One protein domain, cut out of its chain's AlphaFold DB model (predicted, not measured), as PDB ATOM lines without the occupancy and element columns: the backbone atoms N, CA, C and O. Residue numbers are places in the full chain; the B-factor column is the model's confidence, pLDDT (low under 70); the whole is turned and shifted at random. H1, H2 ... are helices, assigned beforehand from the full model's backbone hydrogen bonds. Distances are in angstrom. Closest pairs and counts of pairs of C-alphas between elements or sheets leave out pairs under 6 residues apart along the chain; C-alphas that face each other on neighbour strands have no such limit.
ATOM      1  N   LYS A  55     153.059 147.868 179.935       86.94
ATOM      2  CA  LYS A  55     152.324 146.596 179.858       86.94
ATOM      3  C   LYS A  55     150.908 146.797 179.322       86.94
ATOM      4  O   LYS A  55     150.432 145.996 178.527       86.94
ATOM      5  N   LYS A  56     150.240 147.879 179.735       88.31
ATOM      6  CA  LYS A  56     148.912 148.248 179.224       88.31
ATOM      7  C   LYS A  56     148.945 148.588 177.740       88.31
ATOM      8  O   LYS A  56     148.033 148.209 177.014       88.31
ATOM      9  N   LEU A  57     149.988 149.280 177.286       87.44
ATOM     10  CA  LEU A  57     150.173 149.547 175.863       87.44
ATOM     11  C   LEU A  57     150.377 148.240 175.089       87.44
ATOM     12  O   LEU A  57     149.715 148.046 174.073       87.44
ATOM     13  N   ASP A  58     151.198 147.319 175.595       87.06
ATOM     14  CA  ASP A  58     151.415 146.008 174.967       87.06
ATOM     15  C   ASP A  58     150.119 145.184 174.864       87.06
ATOM     16  O   ASP A  58     149.854 144.584 173.821       87.06
ATOM     17  N   GLU A  59     149.276 145.198 175.906       90.50
ATOM     18  CA  GLU A  59     147.935 144.587 175.883       90.50
ATOM     19  C   GLU A  59     147.078 145.170 174.742       90.50
ATOM     20  O   GLU A  59     146.538 144.421 173.927       90.50
ATOM     21  N   ILE A  60     147.024 146.502 174.620       89.81
ATOM     22  CA  ILE A  60     146.266 147.194 173.563       89.81
ATOM     23  C   ILE A  60     146.794 146.833 172.168       89.81
ATOM     24  O   ILE A  60     146.007 146.604 171.249       89.81
ATOM     25  N   PHE A  61     148.113 146.757 171.978       86.88
ATOM     26  CA  PHE A  61     148.693 146.334 170.699       86.88
ATOM     27  C   PHE A  61     148.369 144.870 170.372       86.88
ATOM     28  O   PHE A  61     148.109 144.542 169.207       86.88
ATOM     29  N   GLY A  62     148.307 144.008 171.389       87.00
ATOM     30  CA  GLY A  62     147.792 142.646 171.271       87.00
ATOM     31  C   GLY A  62     146.361 142.619 170.732       87.00
ATOM     32  O   GLY A  62     146.079 141.896 169.774       87.00
ATOM     33  N   ASP A  63     145.479 143.463 171.263       89.75
ATOM     34  CA  ASP A  63     144.088 143.562 170.809       89.75
ATOM     35  C   ASP A  63     143.972 144.150 169.394       89.75
ATOM     36  O   ASP A  63     143.216 143.643 168.561       89.75
ATOM     37  N   ILE A  64     144.773 145.171 169.070       89.19
ATOM     38  CA  ILE A  64     144.806 145.779 167.731       89.19
ATOM     39  C   ILE A  64     145.161 144.736 166.668       89.19
ATOM     40  O   ILE A  64     144.562 144.744 165.593       89.19
ATOM     41  N   SER A  65     146.072 143.801 166.959       85.81
ATOM     42  CA  SER A  65     146.464 142.752 166.007       85.81
ATOM     43  C   SER A  65     145.279 141.885 165.536       85.81
ATOM     44  O   SER A  65     145.232 141.461 164.373       85.81
ATOM     45  N   GLN A  66     144.264 141.707 166.390       89.38
ATOM     46  CA  GLN A  66     143.045 140.951 166.088       89.38
ATOM     47  C   GLN A  66     142.133 141.681 165.085       89.38
ATOM     48  O   GLN A  66     141.353 141.050 164.371       89.38
ATOM     49  N   LEU A  67     142.258 143.008 164.967       89.94
ATOM     50  CA  LEU A  67     141.471 143.836 164.045       89.94
ATOM     51  C   LEU A  67     141.944 143.744 162.585       89.94
ATOM     52  O   LEU A  67     141.269 144.262 161.693       89.94
ATOM     53  N   SER A  68     143.070 143.076 162.315       88.50
ATOM     54  CA  SER A  68     143.614 142.887 160.960       88.50
ATOM     55  C   SER A  68     142.599 142.268 159.990       88.50
ATOM     56  O   SER A  68     142.427 142.764 158.876       88.50
ATOM     57  N   LEU A  69     141.847 141.261 160.442       89.50
ATOM     58  CA  LEU A  69     140.810 140.609 159.639       89.50
ATOM     59  C   LEU A  69     139.648 141.561 159.310       89.50
ATOM     60  O   LEU A  69     139.148 141.581 158.185       89.50
ATOM     61  N   ILE A  70     139.230 142.373 160.284       90.44
ATOM     62  CA  ILE A  70     138.139 143.345 160.122       90.44
ATOM     63  C   ILE A  70     138.561 144.449 159.148       90.44
ATOM     64  O   ILE A  70     137.783 144.838 158.274       90.44
ATOM     65  N   ARG A  71     139.812 144.911 159.248       89.19
ATOM     66  CA  ARG A  71     140.412 145.841 158.288       89.19
ATOM     67  C   ARG A  71     140.359 145.272 156.871       89.19
ATOM     68  O   ARG A  71     139.965 145.990 155.955       89.19
ATOM     69  N   ASP A  72     140.734 144.011 156.678       89.69
ATOM     70  CA  ASP A  72     140.781 143.391 155.346       89.69
ATOM     71  C   ASP A  72     139.383 143.193 154.751       89.69
ATOM     72  O   ASP A  72     139.165 143.461 153.564       89.69
ATOM     73  N   TYR A  73     138.410 142.824 155.588       92.06
ATOM     74  CA  TYR A  73     137.003 142.803 155.199       92.06
ATOM     75  C   TYR A  73     136.529 144.188 154.745       92.06
ATOM     76  O   TYR A  73     135.959 144.329 153.662       92.06
ATOM     77  N   TYR A  74     136.814 145.225 155.535       91.56
ATOM     78  CA  TYR A  74     136.413 146.592 155.220       91.56
ATOM     79  C   TYR A  74     137.079 147.112 153.939       91.56
ATOM     80  O   TYR A  74     136.401 147.681 153.085       91.56
ATOM     81  N   LYS A  75     138.378 146.848 153.745       89.25
ATOM     82  CA  LYS A  75     139.092 147.170 152.498       89.25
ATOM     83  C   LYS A  75     138.433 146.498 151.296       89.25
ATOM     84  O   LYS A  75     138.120 147.176 150.323       89.25
ATOM     85  N   THR A  76     138.137 145.203 151.393       89.81
ATOM     86  CA  THR A  76     137.471 144.446 150.320       89.81
ATOM     87  C   THR A  76     136.078 145.002 150.012       89.81
ATOM     88  O   THR A  76     135.715 145.171 148.847       89.81
ATOM     89  N   PHE A  77     135.310 145.342 151.049       91.50
ATOM     90  CA  PHE A  77     133.994 145.961 150.914       91.50
ATOM     91  C   PHE A  77     134.066 147.320 150.200       91.50
ATOM     92  O   PHE A  77     133.257 147.597 149.308       91.50
ATOM     93  N   LEU A  78     135.052 148.153 150.541       91.06
ATOM     94  CA  LEU A  78     135.264 149.440 149.882       91.06
ATOM     95  C   LEU A  78     135.703 149.268 148.427       91.06
ATOM     96  O   LEU A  78     135.144 149.932 147.560       91.06
ATOM     97  N   THR A  79     136.632 148.358 148.129       89.94
ATOM     98  CA  THR A  79     137.035 148.052 146.746       89.94
ATOM     99  C   THR A  79     135.833 147.612 145.909       89.94
ATOM    100  O   THR A  79     135.637 148.111 144.800       89.94
ATOM    101  N   PHE A  80     134.976 146.748 146.462       90.69
ATOM    102  CA  PHE A  80     133.749 146.300 145.802       90.69
ATOM    103  C   PHE A  80     132.761 147.450 145.551       90.69
ATOM    104  O   PHE A  80     132.223 147.582 144.451       90.69
ATOM    105  N   THR A  81     132.545 148.305 146.551       91.75
ATOM    106  CA  THR A  81     131.533 149.373 146.492       91.75
ATOM    107  C   THR A  81     131.982 150.562 145.646       91.75
ATOM    108  O   THR A  81     131.215 151.074 144.832       91.75
ATOM    109  N   LEU A  82     133.231 151.005 145.816       88.31
ATOM    110  CA  LEU A  82     133.781 152.179 145.135       88.31
ATOM    111  C   LEU A  82     134.377 151.864 143.758       88.31
ATOM    112  O   LEU A  82     134.677 152.804 143.022       88.31
ATOM    113  N   LYS A  83     134.566 150.581 143.407       85.44
ATOM    114  CA  LYS A  83     135.242 150.139 142.169       85.44
ATOM    115  C   LYS A  83     136.608 150.812 141.963       85.44
ATOM    116  O   LYS A  83     137.014 151.086 140.836       85.44
ATOM    117  N   LYS A  84     137.291 151.125 143.065       81.81
ATOM    118  CA  LYS A  84     138.650 151.673 143.090       81.81
ATOM    119  C   LYS A  84     139.580 150.599 143.635       81.81
ATOM    120  O   LYS A  84     139.327 150.068 144.712       81.81
ATOM    121  N   ASP A  85     140.666 150.328 142.917       72.00
ATOM    122  CA  ASP A  85     141.624 149.278 143.291       72.00
ATOM    123  C   ASP A  85     142.457 149.633 144.531       72.00
ATOM    124  O   ASP A  85     142.921 148.744 145.241       72.00
ATOM    125  N   LYS A  86     142.631 150.928 144.825       74.00
ATOM    126  CA  LYS A  86     143.325 151.413 146.023       74.00
ATOM    127  C   LYS A  86     142.438 152.387 146.776       74.00
ATOM    128  O   LYS A  86     142.152 153.480 146.287       74.00
ATOM    129  N   VAL A  87     141.995 151.969 147.956       79.50
ATOM    130  CA  VAL A  87     141.281 152.826 148.899       79.50
ATOM    131  C   VAL A  87     142.119 152.912 150.164       79.50
ATOM    132  O   VAL A  87     142.240 151.932 150.900       79.50
ATOM    133  N   ASP A  88     142.701 154.084 150.397       81.00
ATOM    134  CA  ASP A  88     143.371 154.388 151.654       81.00
ATOM    135  C   ASP A  88     142.293 154.639 152.709       81.00
ATOM    136  O   ASP A  88     141.585 155.646 152.687       81.00
ATOM    137  N   CYS A  89     142.119 153.677 153.610       82.88
ATOM    138  CA  CYS A  89     141.184 153.776 154.717       82.88
ATOM    139  C   CYS A  89     141.865 153.377 156.024       82.88
ATOM    140  O   CYS A  89     142.769 152.541 156.045       82.88
ATOM    141  N   LEU A  90     141.409 153.985 157.124       87.81
ATOM    142  CA  LEU A  90     141.910 153.721 158.474       87.81
ATOM    143  C   LEU A  90     143.450 153.857 158.566       87.81
ATOM    144  O   LEU A  90     144.119 152.908 158.981       87.81
ATOM    145  N   PRO A  91     144.033 155.012 158.180       88.38
ATOM    146  CA  PRO A  91     145.487 155.174 158.080       88.38
ATOM    147  C   PRO A  91     146.195 154.939 159.419       88.38
ATOM    148  O   PRO A  91     147.232 154.288 159.458       88.38
ATOM    149  N   VAL A  92     145.591 155.386 160.525       88.75
ATOM    150  CA  VAL A  92     146.121 155.168 161.879       88.75
ATOM    151  C   VAL A  92     146.104 153.684 162.245       88.75
ATOM    152  O   VAL A  92     147.104 153.166 162.721       88.75
ATOM    153  N   LEU A  93     145.005 152.972 161.974       89.19
ATOM    154  CA  LEU A  93     144.920 151.535 162.252       89.19
ATOM    155  C   LEU A  93     145.903 150.734 161.388       89.19
ATOM    156  O   LEU A  93     146.513 149.795 161.882       89.19
ATOM    157  N   CYS A  94     146.069 151.102 160.113       88.25
ATOM    158  CA  CYS A  94     147.054 150.467 159.237       88.25
ATOM    159  C   CYS A  94     148.473 150.686 159.766       88.25
ATOM    160  O   CYS A  94     149.215 149.719 159.898       88.25
ATOM    161  N   TYR A  95     148.806 151.918 160.156       89.25
ATOM    162  CA  TYR A  95     150.098 152.229 160.757       89.25
ATOM    163  C   TYR A  95     150.336 151.426 162.044       89.25
ATOM    164  O   TYR A  95     151.361 150.766 162.172       89.25
ATOM    165  N   LEU A  96     149.369 151.400 162.968       90.12
ATOM    166  CA  LEU A  96     149.485 150.648 164.222       90.12
ATOM    167  C   LEU A  96     149.600 149.132 163.993       90.12
ATOM    168  O   LEU A  96     150.331 148.469 164.719       90.12
ATOM    169  N   LEU A  97     148.928 148.579 162.978       88.81
ATOM    170  CA  LEU A  97     149.037 147.162 162.611       88.81
ATOM    171  C   LEU A  97     150.381 146.803 161.964       88.81
ATOM    172  O   LEU A  97     150.853 145.685 162.134       88.81
ATOM    173  N   GLU A  98     150.968 147.711 161.184       87.38
ATOM    174  CA  GLU A  98     152.229 147.472 160.469       87.38
ATOM    175  C   GLU A  98     153.455 147.718 161.346       87.38
ATOM    176  O   GLU A  98     154.446 146.995 161.256       87.38
ATOM    177  N   LYS A  99     153.396 148.764 162.171       85.75
ATOM    178  CA  LYS A  99     154.537 149.295 162.914       85.75
ATOM    179  C   LYS A  99     154.442 149.069 164.423       85.75
ATOM    180  O   LYS A  99     155.474 149.005 165.082       85.75
ATOM    181  N   GLY A 100     153.239 148.900 164.970       85.56
ATOM    182  CA  GLY A 100     153.036 148.683 166.403       85.56
ATOM    183  C   GLY A 100     153.428 149.893 167.254       85.56
ATOM    184  O   GLY A 100     153.187 151.045 166.876       85.56
ATOM    185  N   ASN A 101     154.018 149.618 168.420       84.56
ATOM    186  CA  ASN A 101     154.490 150.631 169.360       84.56
ATOM    187  C   ASN A 101     155.748 151.321 168.814       84.56
ATOM    188  O   ASN A 101     156.867 150.851 169.016       84.56
ATOM    189  N   THR A 102     155.559 152.423 168.090       88.19
ATOM    190  CA  THR A 102     156.653 153.210 167.509       88.19
ATOM    191  C   THR A 102     156.849 154.520 168.239       88.19
ATOM    192  O   THR A 102     155.921 155.100 168.803       88.19
ATOM    193  N   THR A 103     158.083 155.016 168.205       87.00
ATOM    194  CA  THR A 103     158.383 156.333 168.760       87.00
ATOM    195  C   THR A 103     157.671 157.425 167.967       87.00
ATOM    196  O   THR A 103     157.479 157.323 166.753       87.00
ATOM    197  N   TYR A 104     157.344 158.532 168.635       89.19
ATOM    198  CA  TYR A 104     156.826 159.719 167.953       89.19
ATOM    199  C   TYR A 104     157.779 160.214 166.850       89.19
ATOM    200  O   TYR A 104     157.333 160.692 165.807       89.19
ATOM    201  N   PHE A 105     159.089 160.056 167.063       90.06
ATOM    202  CA  PHE A 105     160.104 160.348 166.059       90.06
ATOM    203  C   PHE A 105     159.927 159.488 164.802       90.06
ATOM    204  O   PHE A 105     159.863 160.040 163.703       90.06
ATOM    205  N   GLU A 106     159.788 158.165 164.947       90.25
ATOM    206  CA  GLU A 106     159.541 157.263 163.813       90.25
ATOM    207  C   GLU A 106     158.231 157.609 163.105       90.25
ATOM    208  O   GLU A 106     158.207 157.697 161.880       90.25
ATOM    209  N   TYR A 107     157.166 157.896 163.856       88.94
ATOM    210  CA  TYR A 107     155.878 158.284 163.279       88.94
ATOM    211  C   TYR A 107     155.968 159.563 162.431       88.94
ATOM    212  O   TYR A 107     155.347 159.660 161.375       88.94
ATOM    213  N   ARG A 108     156.755 160.554 162.870       91.19
ATOM    214  CA  ARG A 108     156.920 161.831 162.157       91.19
ATOM    215  C   ARG A 108     157.880 161.760 160.980       91.19
ATOM    216  O   ARG A 108     157.658 162.447 159.986       91.19
ATOM    217  N   THR A 109     158.964 161.006 161.115       88.62
ATOM    218  CA  THR A 109     160.075 161.017 160.151       88.62
ATOM    219  C   THR A 109     160.065 159.813 159.213       88.62
ATOM    220  O   THR A 109     160.713 159.849 158.171       88.62
ATOM    221  N   GLY A 110     159.344 158.746 159.567       86.38
ATOM    222  CA  GLY A 110     159.386 157.452 158.887       86.38
ATOM    223  C   GLY A 110     160.681 156.666 159.122       86.38
ATOM    224  O   GLY A 110     160.829 155.572 158.577       86.38
ATOM    225  N   VAL A 111     161.614 157.204 159.916       86.75
ATOM    226  CA  VAL A 111     162.926 156.607 160.187       86.75
ATOM    227  C   VAL A 111     162.959 156.081 161.615       86.75
ATOM    228  O   VAL A 111     162.635 156.796 162.564       86.75
ATOM    229  N   VAL A 112     163.368 154.823 161.766       87.38
ATOM    230  CA  VAL A 112     163.560 154.204 163.082       87.38
ATOM    231  C   VAL A 112     164.737 154.899 163.783       87.38
ATOM    232  O   VAL A 112     165.801 155.016 163.171       87.38
ATOM    233  N   PRO A 113     164.585 155.364 165.037       87.12
ATOM    234  CA  PRO A 113     165.686 155.953 165.790       87.12
ATOM    235  C   PRO A 113     166.836 154.956 165.976       87.12
ATOM    236  O   PRO A 113     166.600 153.791 166.286       87.12
ATOM    237  N   GLU A 114     168.080 155.422 165.857       84.88
ATOM    238  CA  GLU A 114     169.269 154.594 166.118       84.88
ATOM    239  C   GLU A 114     169.425 154.245 167.606       84.88
ATOM    240  O   GLU A 114     169.946 153.185 167.952       84.88
ATOM    241  N   LEU A 115     168.950 155.127 168.490       85.19
ATOM    242  CA  LEU A 115     168.958 154.940 169.934       85.19
ATOM    243  C   LEU A 115     167.678 155.521 170.531       85.19
ATOM    244  O   LEU A 115     167.327 156.673 170.275       85.19
TER     245      LEU A 115
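AT A GLANCE: This is residues 55 to 115 of the 204 residues of the protein "Hypothetical protein" of Oppiella nova (UniProt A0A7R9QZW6). Two helices, H1 and H2, follow each other end to end as one long, gently arched arm, and the rest of the printed part folds back along the inner side of the arch as a looser second row made of residues 83 to 90, the short helix H3 and the smaller helix H4. H3 packs near the place where H1 gives way to H2, while H4 is set off by itself towards the end of the long axis where H1 begins. The printed part has 61 residues with four named helices, in the order H1, H2, H3, H4, and no named strand; the class is all helix. The whole is loose, with a radius of gyration of the C-alphas of 14.2 A, and flat, spanning 44 by 26 by 11 A.

HOW THE PARTS SIT: H1, residues 55 to 66, and H2, residues 68 to 82, meet only through their link. H3, residues 91 to 99, touches H1, which meets it with residues 61 to 65 alone; the closest C-alphas are those of Ser 65 and Leu 97, 6.1 A apart. The lines of H1 and H3 stand at 73 degrees, only just about perpendicular. H2 and H3 are close but not clearly touching, with the C-alphas of Ser 68 and Leu 97 closest at 7.1 A. They run opposite ways at a steep tilt of 41 degrees. H4, residues 104 to 109, is apart from H1, from H2 and from H3. In H2, H3 and H4 every O i to N i+4 pair is within hydrogen-bond range; in H1, 7 of 8 are.

IN THESE COORDINATES: H1 begins at C-alpha 55, at (152.324, 146.596, 179.858), and measures 17.5 A from first to last C-alpha. After Leu 67, H2 runs from Ser 68 to Leu 82, where its C-alpha is at (133.781, 152.179, 145.135); it is the longest helix, with 15 residues and 20.8 A. H3, from Pro 91 to Lys 99, measures 11.8 A. H4, from Tyr 104 to Thr 109, measures 8.6 A and ends with C-alpha 109 at (160.075, 161.017, 160.151).

THE WHOLE: The two C-alphas farthest apart are those of Thr 81 and Leu 115, 44.5 A, while the C-alphas of the first and last printed residues, Lys 55 and Leu 115, are 21.1 A apart. The printed part has no cut. The links from H1 to H2 and from H3 to H4 are tight, the link of 8 residues from H2 to H3 is short, and no link is long. The mean pLDDT of the printed part is 87.6, and no printed residue is under 70.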